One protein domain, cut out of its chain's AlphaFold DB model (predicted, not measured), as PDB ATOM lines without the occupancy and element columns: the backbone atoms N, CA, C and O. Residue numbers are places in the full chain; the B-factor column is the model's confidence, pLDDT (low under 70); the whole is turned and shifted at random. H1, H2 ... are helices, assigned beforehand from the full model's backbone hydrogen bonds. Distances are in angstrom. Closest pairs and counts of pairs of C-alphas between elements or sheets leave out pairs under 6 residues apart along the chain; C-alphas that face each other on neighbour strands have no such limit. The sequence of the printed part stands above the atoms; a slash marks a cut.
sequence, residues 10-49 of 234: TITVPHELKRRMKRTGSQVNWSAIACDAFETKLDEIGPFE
ATOM      1  N   THR A  10     -42.614  37.859  -1.859       96.88
ATOM      2  CA  THR A  10     -41.673  37.151  -0.977       96.88
ATOM      3  C   THR A  10     -42.391  35.976  -0.327       96.88
ATOM      4  O   THR A  10     -43.458  36.160   0.248       96.88
ATOM      5  N   ILE A  11     -41.799  34.784  -0.399       95.50
ATOM      6  CA  ILE A  11     -42.336  33.560   0.207       95.50
ATOM      7  C   ILE A  11     -41.351  32.985   1.226       95.50
ATOM      8  O   ILE A  11     -40.130  33.081   1.060       95.50
ATOM      9  N   THR A  12     -41.881  32.353   2.270       97.50
ATOM     10  CA  THR A  12     -41.083  31.600   3.244       97.50
ATOM     11  C   THR A  12     -41.014  30.144   2.807       97.50
ATOM     12  O   THR A  12     -42.035  29.532   2.514       97.50
ATOM     13  N   VAL A  13     -39.810  29.575   2.782       96.56
ATOM     14  CA  VAL A  13     -39.586  28.163   2.445       96.56
ATOM     15  C   VAL A  13     -38.839  27.457   3.577       96.56
ATOM     16  O   VAL A  13     -37.987  28.086   4.217       96.56
ATOM     17  N   PRO A  14     -39.092  26.155   3.814       97.06
ATOM     18  CA  PRO A  14     -38.333  25.377   4.786       97.06
ATOM     19  C   PRO A  14     -36.823  25.460   4.540       97.06
ATOM     20  O   PRO A  14     -36.357  25.457   3.394       97.06
ATOM     21  N   HIS A  15     -36.039  25.493   5.623       96.19
ATOM     22  CA  HIS A  15     -34.584  25.662   5.537       96.19
ATOM     23  C   HIS A  15     -33.918  24.559   4.697       96.19
ATOM     24  O   HIS A  15     -33.026  24.843   3.894       96.19
ATOM     25  N   GLU A  16     -34.394  23.314   4.803       95.69
ATOM     26  CA  GLU A  16     -33.886  22.204   3.989       95.69
ATOM     27  C   GLU A  16     -34.126  22.401   2.497       95.69
ATOM     28  O   GLU A  16     -33.217  22.197   1.689       95.69
ATOM     29  N   LEU A  17     -35.318  22.865   2.118       96.81
ATOM     30  CA  LEU A  17     -35.639  23.124   0.720       96.81
ATOM     31  C   LEU A  17     -34.716  24.204   0.152       96.81
ATOM     32  O   LEU A  17     -34.111  24.002  -0.902       96.81
ATOM     33  N   LYS A  18     -34.504  25.291   0.903       97.00
ATOM     34  CA  LYS A  18     -33.573  26.365   0.527       97.00
ATOM     35  C   LYS A  18     -32.139  25.857   0.352       97.00
ATOM     36  O   LYS A  18     -31.452  26.279  -0.580       97.00
ATOM     37  N   ARG A  19     -31.676  24.943   1.217       97.56
ATOM     38  CA  ARG A  19     -30.358  24.296   1.075       97.56
ATOM     39  C   ARG A  19     -30.259  23.488  -0.217       97.56
ATOM     40  O   ARG A  19     -29.258  23.617  -0.921       97.56
ATOM     41  N   ARG A  20     -31.284  22.696  -0.552       96.38
ATOM     42  CA  ARG A  20     -31.318  21.934  -1.813       96.38
ATOM     43  C   ARG A  20     -31.321  22.859  -3.030       96.38
ATOM     44  O   ARG A  20     -30.521  22.640  -3.928       96.38
ATOM     45  N   MET A  21     -32.127  23.923  -3.015       96.12
ATOM     46  CA  MET A  21     -32.185  24.906  -4.107       96.12
ATOM     47  C   MET A  21     -30.819  25.554  -4.370       96.12
ATOM     48  O   MET A  21     -30.387  25.658  -5.512       96.12
ATOM     49  N   LYS A  22     -30.093  25.940  -3.311       95.50
ATOM     50  CA  LYS A  22     -28.739  26.504  -3.452       95.50
ATOM     51  C   LYS A  22     -27.744  25.517  -4.064       95.50
ATOM     52  O   LYS A  22     -26.858  25.939  -4.799       95.50
ATOM     53  N   ARG A  23     -27.880  24.221  -3.764       96.50
ATOM     54  CA  ARG A  23     -26.988  23.171  -4.280       96.50
ATOM     55  C   ARG A  23     -27.144  22.965  -5.789       96.50
ATOM     56  O   ARG A  23     -26.161  22.642  -6.441       96.50
ATOM     57  N   THR A  24     -28.340  23.182  -6.335       95.00
ATOM     58  CA  THR A  24     -28.616  23.057  -7.778       95.00
ATOM     59  C   THR A  24     -27.938  24.154  -8.617       95.00
ATOM     60  O   THR A  24     -27.804  24.008  -9.828       95.00
ATOM     61  N   GLY A  25     -27.450  25.230  -7.986       91.06
ATOM     62  CA  GLY A  25     -26.707  26.301  -8.652       91.06
ATOM     63  C   GLY A  25     -27.584  27.321  -9.389       91.06
ATOM     64  O   GLY A  25     -28.813  27.298  -9.316       91.06
ATOM     65  N   SER A  26     -26.932  28.256 -10.086       89.31
ATOM     66  CA  SER A  26     -27.560  29.431 -10.720       89.31
ATOM     67  C   SER A  26     -28.269  29.146 -12.048       89.31
ATOM     68  O   SER A  26     -28.817  30.061 -12.654       89.31
ATOM     69  N   GLN A  27     -28.234  27.903 -12.530       92.75
ATOM     70  CA  GLN A  27     -28.762  27.535 -13.847       92.75
ATOM     71  C   GLN A  27     -30.294  27.380 -13.855       92.75
ATOM     72  O   GLN A  27     -30.900  27.281 -14.917       92.75
ATOM     73  N   VAL A  28     -30.932  27.379 -12.678       95.69
ATOM     74  CA  VAL A  28     -32.375  27.173 -12.523       95.69
ATOM     75  C   VAL A  28     -33.085  28.492 -12.228       95.69
ATOM     76  O   VAL A  28     -32.787  29.170 -11.243       95.69
ATOM     77  N   ASN A  29     -34.077  28.835 -13.053       96.00
ATOM     78  CA  ASN A  29     -34.986  29.944 -12.783       96.00
ATOM     79  C   ASN A  29     -36.082  29.496 -11.805       96.00
ATOM     80  O   ASN A  29     -37.138  29.010 -12.205       96.00
ATOM     81  N   TRP A  30     -35.822  29.672 -10.510       95.50
ATOM     82  CA  TRP A  30     -36.754  29.284  -9.447       95.50
ATOM     83  C   TRP A  30     -38.118  29.966  -9.540       95.50
ATOM     84  O   TRP A  30     -39.108  29.361  -9.147       95.50
ATOM     85  N   SER A  31     -38.185  31.190 -10.070       94.50
ATOM     86  CA  SER A  31     -39.457  31.896 -10.233       94.50
ATOM     87  C   SER A  31     -40.339  31.237 -11.289       94.50
ATOM     88  O   SER A  31     -41.540  31.151 -11.079       94.50
ATOM     89  N   ALA A  32     -39.756  30.732 -12.383       94.69
ATOM     90  CA  ALA A  32     -40.509  30.003 -13.406       94.69
ATOM     91  C   ALA A  32     -41.084  28.694 -12.843       94.69
ATOM     92  O   ALA A  32     -42.278  28.462 -12.947       94.69
ATOM     93  N   ILE A  33     -40.260  27.910 -12.136       96.56
ATOM     94  CA  ILE A  33     -40.716  26.672 -11.477       96.56
ATOM     95  C   ILE A  33     -41.821  26.959 -10.455       96.56
ATOM     96  O   ILE A  33     -42.779  26.200 -10.348       96.56
ATOM     97  N   ALA A  34     -41.686  28.041  -9.684       95.44
ATOM     98  CA  ALA A  34     -42.702  28.431  -8.717       95.44
ATOM     99  C   ALA A  34     -44.019  28.820  -9.405       95.44
ATOM    100  O   ALA A  34     -45.068  28.397  -8.939       95.44
ATOM    101  N   CYS A  35     -43.967  29.577 -10.507       95.31
ATOM    102  CA  CYS A  35     -45.153  29.915 -11.297       95.31
ATOM    103  C   CYS A  35     -45.870  28.662 -11.808       95.31
ATOM    104  O   CYS A  35     -47.053  28.516 -11.522       95.31
ATOM    105  N   ASP A  36     -45.155  27.735 -12.449       95.81
ATOM    106  CA  ASP A  36     -45.752  26.500 -12.980       95.81
ATOM    107  C   ASP A  36     -46.407  25.663 -11.864       95.81
ATOM    108  O   ASP A  36     -47.513  25.142 -12.013       95.81
ATOM    109  N   ALA A  37     -45.741  25.566 -10.706       95.38
ATOM    110  CA  ALA A  37     -46.276  24.860  -9.546       95.38
ATOM    111  C   ALA A  37     -47.520  25.551  -8.961       95.38
ATOM    112  O   ALA A  37     -48.448  24.870  -8.524       95.38
ATOM    113  N   PHE A  38     -47.553  26.888  -8.944       94.81
ATOM    114  CA  PHE A  38     -48.726  27.637  -8.499       94.81
ATOM    115  C   PHE A  38     -49.895  27.497  -9.471       94.81
ATOM    116  O   PHE A  38     -51.004  27.273  -9.002       94.81
ATOM    117  N   GLU A  39     -49.667  27.575 -10.782       91.38
ATOM    118  CA  GLU A  39     -50.713  27.375 -11.795       91.38
ATOM    119  C   GLU A  39     -51.308  25.969 -11.696       91.38
ATOM    120  O   GLU A  39     -52.516  25.833 -11.539       91.38
ATOM    121  N   THR A  40     -50.459  24.938 -11.618       91.81
ATOM    122  CA  THR A  40     -50.911  23.547 -11.423       91.81
ATOM    123  C   THR A  40     -51.778  23.416 -10.169       91.81
ATOM    124  O   THR A  40     -52.828  22.778 -10.190       91.81
ATOM    125  N   LYS A  41     -51.368  24.045  -9.058       89.38
ATOM    126  CA  LYS A  41     -52.129  23.971  -7.807       89.38
ATOM    127  C   LYS A  41     -53.430  24.772  -7.861       89.38
ATOM    128  O   LYS A  41     -54.404  24.359  -7.240       89.38
ATOM    129  N   LEU A  42     -53.458  25.896  -8.572       86.62
ATOM    130  CA  LEU A  42     -54.677  26.676  -8.788       86.62
ATOM    131  C   LEU A  42     -55.679  25.911  -9.659       86.62
ATOM    132  O   LEU A  42     -56.862  25.919  -9.338       86.62
ATOM    133  N   ASP A  43     -55.211  25.192 -10.679       84.12
ATOM    134  CA  ASP A  43     -56.061  24.320 -11.495       84.12
ATOM    135  C   ASP A  43     -56.629  23.151 -10.672       84.12
ATOM    136  O   ASP A  43     -57.809  22.828 -10.798       84.12
ATOM    137  N   GLU A  44     -55.825  22.550  -9.781       79.62
ATOM    138  CA  GLU A  44     -56.279  21.492  -8.861       79.62
ATOM    139  C   GLU A  44     -57.321  21.980  -7.848       79.62
ATOM    140  O   GLU A  44     -58.256  21.254  -7.521       79.62
ATOM    141  N   ILE A  45     -57.135  23.186  -7.307       81.75
ATOM    142  CA  ILE A  45     -58.063  23.781  -6.335       81.75
ATOM    143  C   ILE A  45     -59.342  24.275  -7.037       81.75
ATOM    144  O   ILE A  45     -60.387  24.392  -6.399       81.75
ATOM    145  N   GLY A  46     -59.272  24.524  -8.346       78.94
ATOM    146  CA  GLY A  46     -60.339  25.130  -9.123       78.94
ATOM    147  C   GLY A  46     -60.473  26.636  -8.857       78.94
ATOM    148  O   GLY A  46     -59.784  27.205  -8.001       78.94
ATOM    149  N   PRO A  47     -61.354  27.328  -9.601       74.69
ATOM    150  CA  PRO A  47     -61.648  28.724  -9.329       74.69
ATOM    151  C   PRO A  47     -62.208  28.847  -7.909       74.69
ATOM    152  O   PRO A  47     -63.259  28.296  -7.592       74.69
ATOM    153  N   PHE A  48     -61.510  29.598  -7.054       62.72
ATOM    154  CA  PHE A  48     -62.102  30.111  -5.827       62.72
ATOM    155  C   PHE A  48     -63.216  31.069  -6.249       62.72
ATOM    156  O   PHE A  48     -62.963  32.240  -6.536       62.72
ATOM    157  N   GLU A  49     -64.448  30.571  -6.339       65.56
ATOM    158  CA  GLU A  49     -65.597  31.461  -6.337       65.56
ATOM    159  C   GLU A  49     -65.554  32.202  -5.004       65.56
ATOM    160  O   GLU A  49     -65.614  31.604  -3.926       65.56
TER     161      GLU A  49
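What this domain is: This is residues 10 to 49 of the 234 residues of an uncharacterized protein of Planctomycetes bacterium Poly21 (UniProt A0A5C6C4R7). The long helix H2 is the shaft of an open hook, with the short helix H1 set at an angle beyond its first end and no packed core between them. The loop of residues 24 to 29 joins the two, and residues 10 to 14 trail from H1 as a free tail. The printed part has 40 residues with two named helices, H1 then H2, and no named strand; the class is all helix. It is loose, with a radius of gyration of the C-alphas of 12.8 A, and elongated, spanning 39 by 20 by 16 A.

Where its parts are: Find C-alpha 30 at (-36.754, 29.284, -9.447); from there H2, residues 30 to 45, runs 22.2 A to C-alpha 45 at (-58.063, 23.781, -6.335). Look back to C-alpha 15 at (-34.584, 25.662, 5.537), where H1, residues 15 to 23, begins its 12.7 A.

How they stand to each other: H2 and H1 are only just apart, their closest C-alphas 8.3 A from each other. A short link of 6 residues joins them. In both helices every O i to N i+4 pair is within hydrogen-bond range.

The domain as a whole: The C-alphas of Arg 23 and Glu 49, the two farthest apart, are 39.5 A from each other. The printed part has no cut. Look for low confidence at residues 48 to 49, under 70; the mean pLDDT of the printed part is 91.4.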